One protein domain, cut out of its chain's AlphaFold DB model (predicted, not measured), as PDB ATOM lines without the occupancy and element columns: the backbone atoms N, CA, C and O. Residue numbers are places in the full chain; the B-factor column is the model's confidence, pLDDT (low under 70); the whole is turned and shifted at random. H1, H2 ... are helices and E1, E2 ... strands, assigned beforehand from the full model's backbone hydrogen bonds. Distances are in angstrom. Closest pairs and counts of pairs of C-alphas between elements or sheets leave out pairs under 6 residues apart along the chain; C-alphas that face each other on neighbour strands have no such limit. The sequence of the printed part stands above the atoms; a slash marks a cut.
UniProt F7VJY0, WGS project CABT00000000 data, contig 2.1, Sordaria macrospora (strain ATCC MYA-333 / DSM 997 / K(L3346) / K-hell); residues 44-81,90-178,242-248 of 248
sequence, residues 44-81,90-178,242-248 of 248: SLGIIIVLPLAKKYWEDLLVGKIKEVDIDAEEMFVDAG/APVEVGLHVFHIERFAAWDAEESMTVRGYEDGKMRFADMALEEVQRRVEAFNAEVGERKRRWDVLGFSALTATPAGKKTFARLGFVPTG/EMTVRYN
ATOM      1  N   SER A  44     100.768 104.588 154.182       68.31
ATOM      2  CA  SER A  44     101.373 103.322 153.771       68.31
ATOM      3  C   SER A  44     102.105 103.552 152.449       68.31
ATOM      4  O   SER A  44     101.470 103.892 151.446       68.31
ATOM      5  N   LEU A  45     103.424 103.372 152.448       75.88
ATOM      6  CA  LEU A  45     104.270 103.522 151.256       75.88
ATOM      7  C   LEU A  45     104.120 102.332 150.294       75.88
ATOM      8  O   LEU A  45     104.285 102.475 149.085       75.88
ATOM      9  N   GLY A  46     103.751 101.173 150.836       83.12
ATOM     10  CA  GLY A  46     103.571  99.937 150.095       83.12
ATOM     11  C   GLY A  46     103.308  98.754 151.022       83.12
ATOM     12  O   GLY A  46     103.178  98.916 152.239       83.12
ATOM     13  N   ILE A  47     103.229  97.569 150.428       86.19
ATOM     14  CA  ILE A  47     103.057  96.277 151.089       86.19
ATOM     15  C   ILE A  47     104.122  95.327 150.548       86.19
ATOM     16  O   ILE A  47     104.397  95.295 149.348       86.19
ATOM     17  N   ILE A  48     104.700  94.539 151.451       88.81
ATOM     18  CA  ILE A  48     105.607  93.448 151.111       88.81
ATOM     19  C   ILE A  48     105.041  92.178 151.730       88.81
ATOM     20  O   ILE A  48     104.730  92.154 152.923       88.81
ATOM     21  N   ILE A  49     104.918  91.133 150.925       91.12
ATOM     22  CA  ILE A  49     104.533  89.797 151.376       91.12
ATOM     23  C   ILE A  49     105.702  88.877 151.048       91.12
ATOM     24  O   ILE A  49     106.189  88.881 149.921       91.12
ATOM     25  N   VAL A  50     106.168  88.111 152.032       92.00
ATOM     26  CA  VAL A  50     107.287  87.179 151.862       92.00
ATOM     27  C   VAL A  50     106.810  85.773 152.159       92.00
ATOM     28  O   VAL A  50     106.313  85.505 153.253       92.00
ATOM     29  N   LEU A  51     106.979  84.884 151.188       91.75
ATOM     30  CA  LEU A  51     106.674  83.469 151.301       91.75
ATOM     31  C   LEU A  51     107.994  82.704 151.394       91.75
ATOM     32  O   LEU A  51     108.730  82.636 150.406       91.75
ATOM     33  N   PRO A  52     108.328  82.146 152.566       91.62
ATOM     34  CA  PRO A  52     109.443  81.226 152.679       91.62
ATOM     35  C   PRO A  52     109.053  79.898 152.028       91.62
ATOM     36  O   PRO A  52     108.069  79.271 152.413       91.62
ATOM     37  N   LEU A  53     109.827  79.476 151.038       92.88
ATOM     38  CA  LEU A  53     109.628  78.239 150.300       92.88
ATOM     39  C   LEU A  53     110.789  77.296 150.598       92.88
ATOM     40  O   LEU A  53     111.949  77.706 150.533       92.88
ATOM     41  N   ALA A  54     110.505  76.023 150.878       91.94
ATOM     42  CA  ALA A  54     111.562  75.016 150.922       91.94
ATOM     43  C   ALA A  54     112.324  74.998 149.585       91.94
ATOM     44  O   ALA A  54     111.709  75.130 148.523       91.94
ATOM     45  N   LYS A  55     113.647  74.795 149.640       94.00
ATOM     46  CA  LYS A  55     114.561  74.845 148.484       94.00
ATOM     47  C   LYS A  55     113.990  74.260 147.197       94.00
ATOM     48  O   LYS A  55     113.981  74.937 146.180       94.00
ATOM     49  N   LYS A  56     113.464  73.033 147.259       94.38
ATOM     50  CA  LYS A  56     112.907  72.340 146.092       94.38
ATOM     51  C   LYS A  56     111.803  73.153 145.400       94.38
ATOM     52  O   LYS A  56     111.847  73.308 144.187       94.38
ATOM     53  N   TYR A  57     110.824  73.660 146.155       95.06
ATOM     54  CA  TYR A  57     109.729  74.446 145.578       95.06
ATOM     55  C   TYR A  57     110.231  75.788 145.059       95.06
ATOM     56  O   TYR A  57     109.792  76.235 144.008       95.06
ATOM     57  N   TRP A  58     111.176  76.411 145.764       96.50
ATOM     58  CA  TRP A  58     111.767  77.662 145.308       96.50
ATOM     59  C   TRP A  58     112.505  77.489 143.976       96.50
ATOM     60  O   TRP A  58     112.208  78.197 143.022       96.50
ATOM     61  N   GLU A  59     113.400  76.507 143.877       96.56
ATOM     62  CA  GLU A  59     114.151  76.210 142.652       96.56
ATOM     63  C   GLU A  59     113.228  75.835 141.486       96.56
ATOM     64  O   GLU A  59     113.447  76.292 140.366       96.56
ATOM     65  N   ASP A  60     112.183  75.041 141.737       95.88
ATOM     66  CA  ASP A  60     111.207  74.678 140.709       95.88
ATOM     67  C   ASP A  60     110.351  75.887 140.272       95.88
ATOM     68  O   ASP A  60     110.043  76.004 139.082       95.88
ATOM     69  N   LEU A  61     110.021  76.809 141.186       95.06
ATOM     70  CA  LEU A  61     109.306  78.056 140.883       95.06
ATOM     71  C   LEU A  61     110.157  78.997 140.017       95.06
ATOM     72  O   LEU A  61     109.655  79.560 139.047       95.06
ATOM     73  N   LEU A  62     111.457  79.135 140.312       96.25
ATOM     74  CA  LEU A  62     112.372  80.018 139.567       96.25
ATOM     75  C   LEU A  62     112.431  79.706 138.066       96.25
ATOM     76  O   LEU A  62     112.660  80.606 137.254       96.25
ATOM     77  N   VAL A  63     112.244  78.436 137.710       94.69
ATOM     78  CA  VAL A  63     112.291  77.944 136.328       94.69
ATOM     79  C   VAL A  63     110.906  77.642 135.748       94.69
ATOM     80  O   VAL A  63     110.813  77.082 134.657       94.69
ATOM     81  N   GLY A  64     109.831  77.963 136.474       92.00
ATOM     82  CA  GLY A  64     108.449  77.739 136.046       92.00
ATOM     83  C   GLY A  64     108.009  76.269 135.992       92.00
ATOM     84  O   GLY A  64     106.969  75.960 135.414       92.00
ATOM     85  N   LYS A  65     108.753  75.327 136.587       94.19
ATOM     86  CA  LYS A  65     108.311  73.916 136.662       94.19
ATOM     87  C   LYS A  65     107.036  73.759 137.487       94.19
ATOM     88  O   LYS A  65     106.259  72.836 137.237       94.19
ATOM     89  N   ILE A  66     106.865  74.628 138.479       93.69
ATOM     90  CA  ILE A  66     105.662  74.761 139.296       93.69
ATOM     91  C   ILE A  66     105.263  76.235 139.356       93.69
ATOM     92  O   ILE A  66     106.102  77.113 139.158       93.69
ATOM     93  N   LYS A  67     103.994  76.489 139.659       90.38
ATOM     94  CA  LYS A  67     103.442  77.820 139.932       90.38
ATOM     95  C   LYS A  67     103.231  78.005 141.428       90.38
ATOM     96  O   LYS A  67     103.179  77.029 142.175       90.38
ATOM     97  N   GLU A  68     103.000  79.237 141.866       88.50
ATOM     98  CA  GLU A  68     102.681  79.534 143.268       88.50
ATOM     99  C   GLU A  68     101.442  78.760 143.738       88.50
ATOM    100  O   GLU A  68     101.404  78.273 144.863       88.50
ATOM    101  N   VAL A  69     100.452  78.584 142.855       88.75
ATOM    102  CA  VAL A  69      99.215  77.833 143.137       88.75
ATOM    103  C   VAL A  69      99.413  76.319 143.247       88.75
ATOM    104  O   VAL A  69      98.521  75.628 143.736       88.75
ATOM    105  N   ASP A  70     100.550  75.798 142.783       90.25
ATOM    106  CA  ASP A  70     100.876  74.372 142.857       90.25
ATOM    107  C   ASP A  70     101.549  74.003 144.191       90.25
ATOM    108  O   ASP A  70     101.737  72.819 144.479       90.25
ATOM    109  N   ILE A  71     101.933  75.000 144.998       87.44
ATOM    110  CA  ILE A  71     102.609  74.797 146.279       87.44
ATOM    111  C   ILE A  71     101.554  74.551 147.358       87.44
ATOM    112  O   ILE A  71     100.764  75.433 147.698       87.44
ATOM    113  N   ASP A  72     101.567  73.350 147.931       85.44
ATOM    114  CA  ASP A  72     100.757  73.045 149.105       85.44
ATOM    115  C   ASP A  72     101.287  73.826 150.318       85.44
ATOM    116  O   ASP A  72     102.462  73.722 150.684       85.44
ATOM    117  N   ALA A  73     100.414  74.601 150.962       83.19
ATOM    118  CA  ALA A  73     100.754  75.380 152.148       83.19
ATOM    119  C   ALA A  73     101.229  74.498 153.318       83.19
ATOM    120  O   ALA A  73     102.030  74.960 154.135       83.19
ATOM    121  N   GLU A  74     100.777  73.241 153.395       80.50
ATOM    122  CA  GLU A  74     101.232  72.282 154.411       80.50
ATOM    123  C   GLU A  74     102.662  71.793 154.145       80.50
ATOM    124  O   GLU A  74     103.401  71.499 155.083       80.50
ATOM    125  N   GLU A  75     103.085  71.746 152.881       78.12
ATOM    126  CA  GLU A  75     104.431  71.319 152.482       78.12
ATOM    127  C   GLU A  75     105.416  72.492 152.361       78.12
ATOM    128  O   GLU A  75     106.633  72.292 152.348       78.12
ATOM    129  N   MET A  76     104.898  73.723 152.308       72.06
ATOM    130  CA  MET A  76     105.682  74.953 152.203       72.06
ATOM    131  C   MET A  76     106.591  75.169 153.421       72.06
ATOM    132  O   MET A  76     107.702  75.689 153.286       72.06
ATOM    133  N   PHE A  77     106.152  74.721 154.602       69.00
ATOM    134  CA  PHE A  77     106.902  74.823 155.850       69.00
ATOM    135  C   PHE A  77     107.441  73.457 156.277       69.00
ATOM    136  O   PHE A  77     106.689  72.534 156.580       69.00
ATOM    137  N   VAL A  78     108.765  73.356 156.403       61.34
ATOM    138  CA  VAL A  78     109.483  72.105 156.720       61.34
ATOM    139  C   VAL A  78     109.093  71.483 158.077       61.34
ATOM    140  O   VAL A  78     109.353  70.303 158.314       61.34
ATOM    141  N   ASP A  79     108.377  72.224 158.928       59.38
ATOM    142  CA  ASP A  79     108.007  71.815 160.286       59.38
ATOM    143  C   ASP A  79     106.530  71.400 160.472       59.38
ATOM    144  O   ASP A  79     106.152  71.010 161.579       59.38
ATOM    145  N   ALA A  80     105.675  71.438 159.441       53.59
ATOM    146  CA  ALA A  80     104.230  71.227 159.625       53.59
ATOM    147  C   ALA A  80     103.825  69.785 160.013       53.59
ATOM    148  O   ALA A  80     102.709  69.575 160.488       53.59
ATOM    149  N   GLY A  81     104.710  68.784 159.872       50.50
ATOM    150  CA  GLY A  81     104.286  67.381 160.018       50.50
ATOM    151  C   GLY A  81     105.278  66.345 160.551       50.50
ATOM    152  O   GLY A  81     104.844  65.230 160.845       50.50
ATOM    153  N   ALA A  90     120.160  70.134 161.385       78.06
ATOM    154  CA  ALA A  90     120.560  70.792 160.144       78.06
ATOM    155  C   ALA A  90     119.694  72.039 159.882       78.06
ATOM    156  O   ALA A  90     118.468  71.962 160.045       78.06
ATOM    157  N   PRO A  91     120.296  73.168 159.458       84.62
ATOM    158  CA  PRO A  91     119.547  74.295 158.921       84.62
ATOM    159  C   PRO A  91     118.632  73.853 157.779       84.62
ATOM    160  O   PRO A  91     118.964  72.958 157.000       84.62
ATOM    161  N   VAL A  92     117.466  74.480 157.694       88.00
ATOM    162  CA  VAL A  92     116.520  74.260 156.604       88.00
ATOM    163  C   VAL A  92     116.836  75.239 155.487       88.00
ATOM    164  O   VAL A  92     116.728  76.446 155.686       88.00
ATOM    165  N   GLU A  93     117.187  74.715 154.317       92.69
ATOM    166  CA  GLU A  93     117.385  75.522 153.116       92.69
ATOM    167  C   GLU A  93     116.039  76.064 152.607       92.69
ATOM    168  O   GLU A  93     115.131  75.299 152.252       92.69
ATOM    169  N   VAL A  94     115.917  77.389 152.559       93.31
ATOM    170  CA  VAL A  94     114.716  78.090 152.089       93.31
ATOM    171  C   VAL A  94     115.073  79.182 151.087       93.31
ATOM    172  O   VAL A  94     116.105  79.837 151.201       93.31
ATOM    173  N   GLY A  95     114.195  79.418 150.122       96.56
ATOM    174  CA  GLY A  95     114.196  80.638 149.321       96.56
ATOM    175  C   GLY A  95     113.025  81.532 149.704       96.56
ATOM    176  O   GLY A  95     111.991  81.047 150.160       96.56
ATOM    177  N   LEU A  96     113.176  82.843 149.544       95.75
ATOM    178  CA  LEU A  96     112.137  83.813 149.890       95.75
ATOM    179  C   LEU A  96     111.488  84.355 148.616       95.75
ATOM    180  O   LEU A  96     112.103  85.115 147.869       95.75
ATOM    181  N   HIS A  97     110.239  83.978 148.355       95.69
ATOM    182  CA  HIS A  97     109.459  84.556 147.265       95.69
ATOM    183  C   HIS A  97     108.723  85.810 147.748       95.69
ATOM    184  O   HIS A  97     107.998  85.772 148.741       95.69
ATOM    185  N   VAL A  98     108.965  86.942 147.092       94.00
ATOM    186  CA  VAL A  98     108.587  88.273 147.565       94.00
ATOM    187  C   VAL A  98     107.592  88.909 146.603       94.00
ATOM    188  O   VAL A  98     107.887  89.127 145.430       94.00
ATOM    189  N   PHE A  99     106.446  89.306 147.146       90.19
ATOM    190  CA  PHE A  99     105.506  90.204 146.491       90.19
ATOM    191  C   PHE A  99     105.751  91.619 146.996       90.19
ATOM    192  O   PHE A  99     105.680  91.877 148.199       90.19
ATOM    193  N   HIS A 100     106.037  92.533 146.074       85.62
ATOM    194  CA  HIS A 100     106.337  93.926 146.375       85.62
ATOM    195  C   HIS A 100     105.338  94.839 145.666       85.62
ATOM    196  O   HIS A 100     105.319  94.924 144.438       85.62
ATOM    197  N   ILE A 101     104.538  95.552 146.453       83.88
ATOM    198  CA  ILE A 101     103.536  96.497 145.967       83.88
ATOM    199  C   ILE A 101     103.885  97.865 146.547       83.88
ATOM    200  O   ILE A 101     103.866  98.050 147.760       83.88
ATOM    201  N   GLU A 102     104.208  98.828 145.691       80.25
ATOM    202  CA  GLU A 102     104.630 100.173 146.092       80.25
ATOM    203  C   GLU A 102     103.704 101.234 145.500       80.25
ATOM    204  O   GLU A 102     103.249 101.119 144.361       80.25
ATOM    205  N   ARG A 103     103.457 102.302 146.266       74.38
ATOM    206  CA  ARG A 103     102.700 103.472 145.813       74.38
ATOM    207  C   ARG A 103     103.658 104.566 145.345       74.38
ATOM    208  O   ARG A 103     104.129 105.361 146.152       74.38
ATOM    209  N   PHE A 104     103.897 104.658 144.038       63.28
ATOM    210  CA  PHE A 104     104.832 105.640 143.458       63.28
ATOM    211  C   PHE A 104     104.470 107.106 143.763       63.28
ATOM    212  O   PHE A 104     105.352 107.910 144.050       63.28
ATOM    213  N   ALA A 105     103.177 107.444 143.825       61.59
ATOM    214  CA  ALA A 105     102.722 108.808 144.121       61.59
ATOM    215  C   ALA A 105     103.134 109.324 145.517       61.59
ATOM    216  O   ALA A 105     103.175 110.531 145.735       61.59
ATOM    217  N   ALA A 106     103.447 108.430 146.463       56.31
ATOM    218  CA  ALA A 106     103.937 108.817 147.786       56.31
ATOM    219  C   ALA A 106     105.413 109.262 147.776       56.31
ATOM    220  O   ALA A 106     105.867 109.857 148.748       56.31
ATOM    221  N   TRP A 107     106.146 108.979 146.694       56.38
ATOM    222  CA  TRP A 107     107.584 109.233 146.561       56.38
ATOM    223  C   TRP A 107     107.922 110.388 145.618       56.38
ATOM    224  O   TRP A 107     108.971 111.009 145.779       56.38
ATOM    225  N   ASP A 108     107.037 110.686 144.662       51.91
ATOM    226  CA  ASP A 108     107.170 111.838 143.758       51.91
ATOM    227  C   ASP A 108     106.765 113.166 144.423       51.91
ATOM    228  O   ASP A 108     107.088 114.240 143.916       51.91
ATOM    229  N   ALA A 109     106.092 113.117 145.577       54.38
ATOM    230  CA  ALA A 109     105.933 114.293 146.422       54.38
ATOM    231  C   ALA A 109     107.320 114.689 146.961       54.38
ATOM    232  O   ALA A 109     107.930 113.944 147.721       54.38
ATOM    233  N   GLU A 110     107.824 115.855 146.547       45.22
ATOM    234  CA  GLU A 110     109.181 116.376 146.807       45.22
ATOM    235  C   GLU A 110     109.641 116.377 148.279       45.22
ATOM    236  O   GLU A 110     110.837 116.526 148.545       45.22
ATOM    237  N   GLU A 111     108.748 116.141 149.240       51.12
ATOM    238  CA  GLU A 111     109.108 115.763 150.605       51.12
ATOM    239  C   GLU A 111     109.565 114.303 150.651       51.12
ATOM    240  O   GLU A 111     108.884 113.405 151.147       51.12
ATOM    241  N   SER A 112     110.774 114.062 150.148       49.25
ATOM    242  CA  SER A 112     111.487 112.822 150.423       49.25
ATOM    243  C   SER A 112     111.487 112.569 151.926       49.25
ATOM    244  O   SER A 112     112.136 113.307 152.671       49.25
ATOM    245  N   MET A 113     110.762 111.539 152.364       52.19
ATOM    246  CA  MET A 113     110.794 111.095 153.749       52.19
ATOM    247  C   MET A 113     112.240 110.772 154.116       52.19
ATOM    248  O   MET A 113     112.818 109.789 153.655       52.19
ATOM    249  N   THR A 114     112.840 111.622 154.941       51.41
ATOM    250  CA  THR A 114     114.092 111.307 155.614       51.41
ATOM    251  C   THR A 114     113.763 110.292 156.698       51.41
ATOM    252  O   THR A 114     113.152 110.594 157.725       51.41
ATOM    253  N   VAL A 115     114.110 109.036 156.444       54.47
ATOM    254  CA  VAL A 115     114.003 107.987 157.455       54.47
ATOM    255  C   VAL A 115     115.080 108.274 158.500       54.47
ATOM    256  O   VAL A 115     116.271 108.253 158.194       54.47
ATOM    257  N   ARG A 116     114.671 108.605 159.735       46.94
ATOM    258  CA  ARG A 116     115.603 108.835 160.854       46.94
ATOM    259  C   ARG A 116     116.539 107.629 160.990       46.94
ATOM    260  O   ARG A 116     116.059 106.536 161.269       46.94
ATOM    261  N   GLY A 117     117.844 107.853 160.836       53.62
ATOM    262  CA  GLY A 117     118.878 106.814 160.930       53.62
ATOM    263  C   GLY A 117     119.742 106.640 159.676       53.62
ATOM    264  O   GLY A 117     120.763 105.973 159.768       53.62
ATOM    265  N   TYR A 118     119.387 107.266 158.547       53.62
ATOM    266  CA  TYR A 118     120.221 107.285 157.339       53.62
ATOM    267  C   TYR A 118     120.777 108.691 157.126       53.62
ATOM    268  O   TYR A 118     120.028 109.621 156.829       53.62
ATOM    269  N   GLU A 119     122.084 108.852 157.330       44.72
ATOM    270  CA  GLU A 119     122.734 110.167 157.387       44.72
ATOM    271  C   GLU A 119     122.988 110.819 156.015       44.72
ATOM    272  O   GLU A 119     123.375 111.979 155.996       44.72
ATOM    273  N   ASP A 120     122.725 110.155 154.875       49.84
ATOM    274  CA  ASP A 120     123.229 110.675 153.586       49.84
ATOM    275  C   ASP A 120     122.407 110.367 152.312       49.84
ATOM    276  O   ASP A 120     122.898 110.512 151.192       49.84
ATOM    277  N   GLY A 121     121.138 109.948 152.402       54.78
ATOM    278  CA  GLY A 121     120.401 109.654 151.169       54.78
ATOM    279  C   GLY A 121     118.937 109.278 151.315       54.78
ATOM    280  O   GLY A 121     118.502 108.705 152.309       54.78
ATOM    281  N   LYS A 122     118.165 109.594 150.270       65.06
ATOM    282  CA  LYS A 122     116.771 109.172 150.107       65.06
ATOM    283  C   LYS A 122     116.736 107.647 149.940       65.06
ATOM    284  O   LYS A 122     117.049 107.145 148.862       65.06
ATOM    285  N   MET A 123     116.380 106.920 150.994       68.94
ATOM    286  CA  MET A 123     116.203 105.469 150.933       68.94
ATOM    287  C   MET A 123     114.879 105.143 150.237       68.94
ATOM    288  O   MET A 123     113.845 105.697 150.609       68.94
ATOM    289  N   ARG A 124     114.889 104.285 149.210       78.81
ATOM    290  CA  ARG A 124     113.662 103.928 148.478       78.81
ATOM    291  C   ARG A 124     112.904 102.836 149.227       78.81
ATOM    292  O   ARG A 124     113.505 102.069 149.979       78.81
ATOM    293  N   PHE A 125     111.600 102.713 148.973       82.94
ATOM    294  CA  PHE A 125     110.774 101.674 149.596       82.94
ATOM    295  C   PHE A 125     111.366 100.276 149.418       82.94
ATOM    296  O   PHE A 125     111.487  99.544 150.391       82.94
ATOM    297  N   ALA A 126     111.803  99.938 148.205       85.44
ATOM    298  CA  ALA A 126     112.375  98.630 147.907       85.44
ATOM    299  C   ALA A 126     113.688  98.340 148.667       85.44
ATOM    300  O   ALA A 126     113.962  97.184 148.980       85.44
ATOM    301  N   ASP A 127     114.478  99.369 148.996       85.94
ATOM    302  CA  ASP A 127     115.682  99.206 149.825       85.94
ATOM    303  C   ASP A 127     115.277  98.884 151.272       85.94
ATOM    304  O   ASP A 127     115.718  97.886 151.837       85.94
ATOM    305  N   MET A 128     114.353  99.677 151.836       85.69
ATOM    306  CA  MET A 128     113.811  99.444 153.185       85.69
ATOM    307  C   MET A 128     113.131  98.082 153.296       85.69
ATOM    308  O   MET A 128     113.249  97.403 154.311       85.69
ATOM    309  N   ALA A 129     112.406  97.693 152.249       88.62
ATOM    310  CA  ALA A 129     111.723  96.420 152.152       88.62
ATOM    311  C   ALA A 129     112.706  95.267 152.319       88.62
ATOM    312  O   ALA A 129     112.492  94.383 153.146       88.62
ATOM    313  N   LEU A 130     113.786  95.287 151.542       89.81
ATOM    314  CA  LEU A 130     114.763  94.214 151.538       89.81
ATOM    315  C   LEU A 130     115.500  94.116 152.877       89.81
ATOM    316  O   LEU A 130     115.625  93.018 153.418       89.81
ATOM    317  N   GLU A 131     115.910  95.254 153.439       89.19
ATOM    318  CA  GLU A 131     116.553  95.300 154.754       89.19
ATOM    319  C   GLU A 131     115.621  94.809 155.869       89.19
ATOM    320  O   GLU A 131     116.035  94.027 156.723       89.19
ATOM    321  N   GLU A 132     114.340  95.185 155.846       88.88
ATOM    322  CA  GLU A 132     113.358  94.708 156.825       88.88
ATOM    323  C   GLU A 132     113.143  93.192 156.728       88.88
ATOM    324  O   GLU A 132     113.010  92.520 157.754       88.88
ATOM    325  N   VAL A 133     113.136  92.627 155.517       90.88
ATOM    326  CA  VAL A 133     113.042  91.172 155.329       90.88
ATOM    327  C   VAL A 133     114.285  90.476 155.884       90.88
ATOM    328  O   VAL A 133     114.144  89.519 156.647       90.88
ATOM    329  N   GLN A 134     115.485  90.970 155.572       92.06
ATOM    330  CA  GLN A 134     116.744  90.425 156.096       92.06
ATOM    331  C   GLN A 134     116.786  90.481 157.627       92.06
ATOM    332  O   GLN A 134     117.006  89.460 158.281       92.06
ATOM    333  N   ARG A 135     116.441  91.632 158.211       90.62
ATOM    334  CA  ARG A 135     116.365  91.825 159.664       90.62
ATOM    335  C   ARG A 135     115.391  90.848 160.330       90.62
ATOM    336  O   ARG A 135     115.665  90.343 161.418       90.62
ATOM    337  N   ARG A 136     114.244  90.561 159.702       89.94
ATOM    338  CA  ARG A 136     113.270  89.576 160.217       89.94
ATOM    339  C   ARG A 136     113.787  88.145 160.153       89.94
ATOM    340  O   ARG A 136     113.527  87.389 161.084       89.94
ATOM    341  N   VAL A 137     114.511  87.780 159.097       90.44
ATOM    342  CA  VAL A 137     115.161  86.464 158.980       90.44
ATOM    343  C   VAL A 137     116.210  86.286 160.073       90.44
ATOM    344  O   VAL A 137     116.243  85.245 160.728       90.44
ATOM    345  N   GLU A 138     117.045  87.297 160.304       90.25
ATOM    346  CA  GLU A 138     118.050  87.277 161.370       90.25
ATOM    347  C   GLU A 138     117.403  87.138 162.749       90.25
ATOM    348  O   GLU A 138     117.804  86.275 163.529       90.25
ATOM    349  N   ALA A 139     116.360  87.928 163.024       85.75
ATOM    350  CA  ALA A 139     115.617  87.855 164.280       85.75
ATOM    351  C   ALA A 139     114.967  86.477 164.483       85.75
ATOM    352  O   ALA A 139     115.085  85.899 165.562       85.75
ATOM    353  N   PHE A 140     114.346  85.922 163.435       85.62
ATOM    354  CA  PHE A 140     113.785  84.570 163.456       85.62
ATOM    355  C   PHE A 140     114.864  83.530 163.776       85.62
ATOM    356  O   PHE A 140     114.696  82.720 164.684       85.62
ATOM    357  N   ASN A 141     116.002  83.581 163.084       87.06
ATOM    358  CA  ASN A 141     117.104  82.644 163.288       87.06
ATOM    359  C   ASN A 141     117.743  82.759 164.681       87.06
ATOM    360  O   ASN A 141     118.164  81.742 165.234       87.06
ATOM    361  N   ALA A 142     117.794  83.964 165.255       86.75
ATOM    362  CA  ALA A 142     118.280  84.194 166.612       86.75
ATOM    363  C   ALA A 142     117.323  83.633 167.678       86.75
ATOM    364  O   ALA A 142     117.780  83.016 168.637       86.75
ATOM    365  N   GLU A 143     116.008  83.796 167.502       81.00
ATOM    366  CA  GLU A 143     114.990  83.270 168.427       81.00
ATOM    367  C   GLU A 143     114.907  81.735 168.380       81.00
ATOM    368  O   GLU A 143     114.705  81.058 169.391       81.00
ATOM    369  N   VAL A 144     115.071  81.167 167.187       72.75
ATOM    370  CA  VAL A 144     114.863  79.744 166.917       72.75
ATOM    371  C   VAL A 144     116.023  78.857 167.392       72.75
ATOM    372  O   VAL A 144     115.787  77.682 167.691       72.75
ATOM    373  N   GLY A 145     117.231  79.411 167.550       58.44
ATOM    374  CA  GLY A 145     118.479  78.695 167.863       58.44
ATOM    375  C   GLY A 145     118.485  77.807 169.118       58.44
ATOM    376  O   GLY A 145     119.400  77.003 169.275       58.44
ATOM    377  N   GLU A 146     117.465  77.883 169.978       58.72
ATOM    378  CA  GLU A 146     117.326  77.023 171.161       58.72
ATOM    379  C   GLU A 146     116.241  75.932 171.044       58.72
ATOM    380  O   GLU A 146     116.225  75.007 171.858       58.72
ATOM    381  N   ARG A 147     115.297  76.016 170.086       60.09
ATOM    382  CA  ARG A 147     114.093  75.144 170.069       60.09
ATOM    383  C   ARG A 147     113.587  74.688 168.699       60.09
ATOM    384  O   ARG A 147     112.758  73.776 168.665       60.09
ATOM    385  N   LYS A 148     114.010  75.294 167.586       66.81
ATOM    386  CA  LYS A 148     113.619  74.860 166.228       66.81
ATOM    387  C   LYS A 148     114.811  74.930 165.268       66.81
ATOM    388  O   LYS A 148     115.909  75.327 165.652       66.81
ATOM    389  N   ARG A 149     114.604  74.525 164.013       75.94
ATOM    390  CA  ARG A 149     115.648  74.574 162.984       75.94
ATOM    391  C   ARG A 149     115.800  75.990 162.436       75.94
ATOM    392  O   ARG A 149     114.821  76.609 162.027       75.94
ATOM    393  N   ARG A 150     117.042  76.470 162.386       87.00
ATOM    394  CA  ARG A 150     117.425  77.714 161.705       87.00
ATOM    395  C   ARG A 150     117.112  77.631 160.205       87.00
ATOM    396  O   ARG A 150     117.251  76.565 159.611       87.00
ATOM    397  N   TRP A 151     116.779  78.762 159.587       90.25
ATOM    398  CA  TRP A 151     116.735  78.899 158.133       90.25
ATOM    399  C   TRP A 151     118.107  79.247 157.558       90.25
ATOM    400  O   TRP A 151     118.786  80.170 158.024       90.25
ATOM    401  N   ASP A 152     118.475  78.513 156.516       92.75
ATOM    402  CA  ASP A 152     119.548  78.848 155.594       92.75
ATOM    403  C   ASP A 152     118.916  79.439 154.331       92.75
ATOM    404  O   ASP A 152     118.301  78.730 153.532       92.75
ATOM    405  N   VAL A 153     118.945  80.769 154.221       95.12
ATOM    406  CA  VAL A 153     118.258  81.474 153.138       95.12
ATOM    407  C   VAL A 153     119.153  81.498 151.908       95.12
ATOM    408  O   VAL A 153     120.167  82.190 151.901       95.12
ATOM    409  N   LEU A 154     118.734  80.802 150.856       97.31
ATOM    410  CA  LEU A 154     119.461  80.679 149.590       97.31
ATOM    411  C   LEU A 154     119.383  81.941 148.725       97.31
ATOM    412  O   LEU A 154     120.255  82.191 147.894       97.31
ATOM    413  N   GLY A 155     118.321  82.727 148.890       97.44
ATOM    414  CA  GLY A 155     118.104  83.944 148.124       97.44
ATOM    415  C   GLY A 155     116.657  84.422 148.132       97.44
ATOM    416  O   GLY A 155     115.805  83.919 148.870       97.44
ATOM    417  N   PHE A 156     116.398  85.400 147.275       97.69
ATOM    418  CA  PHE A 156     115.120  86.069 147.083       97.69
ATOM    419  C   PHE A 156     114.658  85.905 145.640       97.69
ATOM    420  O   PHE A 156     115.471  85.929 144.720       97.69
ATOM    421  N   SER A 157     113.353  85.807 145.431       97.06
ATOM    422  CA  SER A 157     112.747  85.810 144.099       97.06
ATOM    423  C   SER A 157     111.536  86.723 144.052       97.06
ATOM    424  O   SER A 157     110.872  86.884 145.073       97.06
ATOM    425  N   ALA A 158     111.250  87.312 142.897       95.31
ATOM    426  CA  ALA A 158     110.083  88.165 142.698       95.31
ATOM    427  C   ALA A 158     109.690  88.235 141.219       95.31
ATOM    428  O   ALA A 158     110.560  88.302 140.346       95.31
ATOM    429  N   LEU A 159     108.384  88.304 140.954       92.56
ATOM    430  CA  LEU A 159     107.842  88.647 139.640       92.56
ATOM    431  C   LEU A 159     107.870  90.166 139.443       92.56
ATOM    432  O   LEU A 159     107.353  90.934 140.256       92.56
ATOM    433  N   THR A 160     108.461  90.610 138.337       90.25
ATOM    434  CA  THR A 160     108.607  92.028 137.996       90.25
ATOM    435  C   THR A 160     107.833  92.351 136.723       90.25
ATOM    436  O   THR A 160     108.191  91.910 135.637       90.25
ATOM    437  N   ALA A 161     106.750  93.125 136.857       87.38
ATOM    438  CA  ALA A 161     105.845  93.423 135.741       87.38
ATOM    439  C   ALA A 161     106.098  94.776 135.059       87.38
ATOM    440  O   ALA A 161     105.811  94.966 133.881       87.38
ATOM    441  N   THR A 162     106.629  95.758 135.793       86.19
ATOM    442  CA  THR A 162     106.804  97.121 135.269       86.19
ATOM    443  C   THR A 162     108.268  97.407 134.940       86.19
ATOM    444  O   THR A 162     109.157  96.933 135.653       86.19
ATOM    445  N   PRO A 163     108.567  98.252 133.934       83.88
ATOM    446  CA  PRO A 163     109.941  98.682 133.658       83.88
ATOM    447  C   PRO A 163     110.628  99.330 134.870       83.88
ATOM    448  O   PRO A 163     111.815  99.114 135.113       83.88
ATOM    449  N   ALA A 164     109.872 100.098 135.664       82.50
ATOM    450  CA  ALA A 164     110.360 100.685 136.909       82.50
ATOM    451  C   ALA A 164     110.718  99.606 137.942       82.50
ATOM    452  O   ALA A 164     111.790  99.671 138.542       82.50
ATOM    453  N   GLY A 165     109.865  98.587 138.100       85.62
ATOM    454  CA  GLY A 165     110.133  97.416 138.933       85.62
ATOM    455  C   GLY A 165     111.396  96.684 138.485       85.62
ATOM    456  O   GLY A 165     112.313  96.529 139.286       85.62
ATOM    457  N   LYS A 166     111.509  96.347 137.195       87.75
ATOM    458  CA  LYS A 166     112.699  95.693 136.619       87.75
ATOM    459  C   LYS A 166     113.982  96.467 136.930       87.75
ATOM    460  O   LYS A 166     114.949  95.893 137.423       87.75
ATOM    461  N   LYS A 167     113.981  97.793 136.735       87.19
ATOM    462  CA  LYS A 167     115.130  98.656 137.064       87.19
ATOM    463  C   LYS A 167     115.452  98.661 138.563       87.19
ATOM    464  O   LYS A 167     116.624  98.626 138.936       87.19
ATOM    465  N   THR A 168     114.434  98.729 139.417       87.62
ATOM    466  CA  THR A 168     114.603  98.711 140.876       87.62
ATOM    467  C   THR A 168     115.193  97.388 141.355       87.62
ATOM    468  O   THR A 168     116.170  97.408 142.098       87.62
ATOM    469  N   PHE A 169     114.662  96.257 140.896       91.31
ATOM    470  CA  PHE A 169     115.141  94.925 141.269       91.31
ATOM    471  C   PHE A 169     116.545  94.649 140.716       91.31
ATOM    472  O   PHE A 169     117.406  94.183 141.461       91.31
ATOM    473  N   ALA A 170     116.839  95.056 139.476       93.31
ATOM    474  CA  ALA A 170     118.191  94.978 138.920       93.31
ATOM    475  C   ALA A 170     119.214  95.764 139.760       93.31
ATOM    476  O   ALA A 170     120.292  95.260 140.065       93.31
ATOM    477  N   ARG A 171     118.865  96.979 140.209       92.31
ATOM    478  CA  ARG A 171     119.709  97.779 141.119       92.31
ATOM    479  C   ARG A 171     119.948  97.079 142.460       92.31
ATOM    480  O   ARG A 171     121.021  97.228 143.032       92.31
ATOM    481  N   LEU A 172     118.964  96.328 142.950       91.69
ATOM    482  CA  LEU A 172     119.075  95.519 144.165       91.69
ATOM    483  C   LEU A 172     119.857  94.211 143.958       91.69
ATOM    484  O   LEU A 172     119.993  93.449 144.913       91.69
ATOM    485  N   GLY A 173     120.370  93.942 142.754       96.31
ATOM    486  CA  GLY A 173     121.157  92.749 142.435       96.31
ATOM    487  C   GLY A 173     120.330  91.537 142.005       96.31
ATOM    488  O   GLY A 173     120.867  90.433 141.961       96.31
ATOM    489  N   PHE A 174     119.042  91.713 141.701       97.06
ATOM    490  CA  PHE A 174     118.245  90.650 141.097       97.06
ATOM    491  C   PHE A 174     118.580  90.509 139.613       97.06
ATOM    492  O   PHE A 174     118.765  91.500 138.903       97.06
ATOM    493  N   VAL A 175     118.598  89.270 139.138       97.06
ATOM    494  CA  VAL A 175     118.789  88.921 137.732       97.06
ATOM    495  C   VAL A 175     117.564  88.173 137.204       97.06
ATOM    496  O   VAL A 175     116.946  87.422 137.962       97.06
ATOM    497  N   PRO A 176     117.185  88.356 135.930       96.19
ATOM    498  CA  PRO A 176     116.124  87.566 135.316       96.19
ATOM    499  C   PRO A 176     116.433  86.068 135.312       96.19
ATOM    500  O   PRO A 176     117.574  85.674 135.065       96.19
ATOM    501  N   THR A 177     115.418  85.232 135.533       96.31
ATOM    502  CA  THR A 177     115.546  83.772 135.381       96.31
ATOM    503  C   THR A 177     115.228  83.300 133.962       96.31
ATOM    504  O   THR A 177     115.590  82.184 133.594       96.31
ATOM    505  N   GLY A 178     114.558  84.140 133.166       93.81
ATOM    506  CA  GLY A 178     114.004  83.783 131.860       93.81
ATOM    507  C   GLY A 178     112.624  83.118 131.925       93.81
ATOM    508  O   GLY A 178     112.118  82.713 130.884       93.81
ATOM    509  N   GLU A 242     108.211  89.141 134.648       94.75
ATOM    510  CA  GLU A 242     109.433  88.346 134.549       94.75
ATOM    511  C   GLU A 242     109.897  87.968 135.950       94.75
ATOM    512  O   GLU A 242     110.037  88.834 136.825       94.75
ATOM    513  N   MET A 243     110.125  86.676 136.167       96.38
ATOM    514  CA  MET A 243     110.690  86.171 137.407       96.38
ATOM    515  C   MET A 243     112.154  86.577 137.495       96.38
ATOM    516  O   MET A 243     112.954  86.390 136.576       96.38
ATOM    517  N   THR A 244     112.509  87.135 138.642       97.00
ATOM    518  CA  THR A 244     113.863  87.575 138.953       97.00
ATOM    519  C   THR A 244     114.327  86.937 140.249       97.00
ATOM    520  O   THR A 244     113.520  86.648 141.134       97.00
ATOM    521  N   VAL A 245     115.633  86.719 140.370       97.81
ATOM    522  CA  VAL A 245     116.256  86.073 141.524       97.81
ATOM    523  C   VAL A 245     117.493  86.835 141.978       97.81
ATOM    524  O   VAL A 245     118.270  87.325 141.162       97.81
ATOM    525  N   ARG A 246     117.697  86.910 143.290       97.38
ATOM    526  CA  ARG A 246     118.943  87.336 143.928       97.38
ATOM    527  C   ARG A 246     119.383  86.238 144.885       97.38
ATOM    528  O   ARG A 246     118.725  86.021 145.897       97.38
ATOM    529  N   TYR A 247     120.488  85.572 144.582       96.25
ATOM    530  CA  TYR A 247     121.099  84.618 145.508       96.25
ATOM    531  C   TYR A 247     121.794  85.354 146.664       96.25
ATOM    532  O   TYR A 247     122.231  86.499 146.489       96.25
ATOM    533  N   ASN A 248     121.829  84.724 147.838       88.00
ATOM    534  CA  ASN A 248     122.558  85.217 149.012       88.00
ATOM    535  C   ASN A 248     124.053  84.898 148.949       88.00
ATOM    536  O   ASN A 248     124.418  83.860 148.353       88.00
TER     537      ASN A 248
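What this domain is: This is residues 44 to 81, 90 to 178 and 242 to 248 of the 248 residues of an uncharacterized protein of Sordaria macrospora (strain ATCC MYA-333 / DSM 997 / K(L3346) / K-hell) (UniProt F7VJY0). What does the model look like? A long, strongly twisted sheet of five strands has the long helix H3 and the short helix H4 over one face and H1 over the other, while residues 103 to 124 loop out at one end. What are its parts and size? The printed part has 134 residues, with elements in the order E1 H1 H2 E2 H3 E3 H4 E4 E5; the mixed sheet runs E1 E2 E3 E5 E4, and the class is mixed, helices and strands. It is compact, with a radius of gyration of the C-alphas of 16.2 A and spans of 51 by 37 by 23 A.

Where its parts are: Where does the first part run? E1 is residues 46 to 54, 26.2 A long, from C-alpha 46 at (103.571, 99.937, 150.095). H1 is residues 55 to 62, H2 residues 73 to 76, and E2 residues 92 to 102, 30.4 A. What follows? H3 is residues 125 to 144, 28.2 A, and E3 residues 151 to 160, 25.4 A, which bends by 57 degrees at residue 154. H4 is residues 163 to 171, E4 residues 175 to 178, and E5 residues 242 to 247, ending at C-alpha 247 at (121.099, 84.618, 145.508).

How they stand to each other: How do the strands pair? E1 and E2 are antiparallel, with N 47 and O 101 2.8 A apart; E2 and E3 are parallel, with N 96 and O 155 at 2.9 A. E5 is antiparallel to E3, with N 158 and O 244 at 2.9 A, and to E4, with N 175 and O 245 at 2.8 A. What is on one face? H3 lies over E1 and E2 at a height over the sheet of 8.4 A; E2, H3 and E3 form a strand-helix-strand unit, two parallel neighbour strands with a helix between, its crossover right-handed. H4 is on the same face, close to H3 but not clearly touching, the C-alphas of Ala 126 and Thr 168 being closest at 7.4 A. E3, H4 and E4 form a split unit, with E5 between the strands, also right-handed. Where are H1 and H2? H1 is on the opposite face, making three layers, helices on both faces of a sheet; its closest C-alphas to E2 are Lys 55 and Val 94, 4.9 A. H2 only grazes the sheet. How are the helix backbones? Every O i to N i+4 pair is within hydrogen-bond range in H1, H3 and H4; H2 is too short for one.

The domain as a whole: How large is it? The two C-alphas farthest apart are those of Gly 81 and Glu 110, 51.0 A. Where are cuts and the long link? Residues 82 to 89 and 179 to 241 are not printed, with C-alpha gaps of 16.6 A and 7.0 A; the link from E2 to H3 is long. Where is confidence low? Residue 44 and residues 77 to 81, 104 to 123 and 145 to 148 have pLDDT under 70.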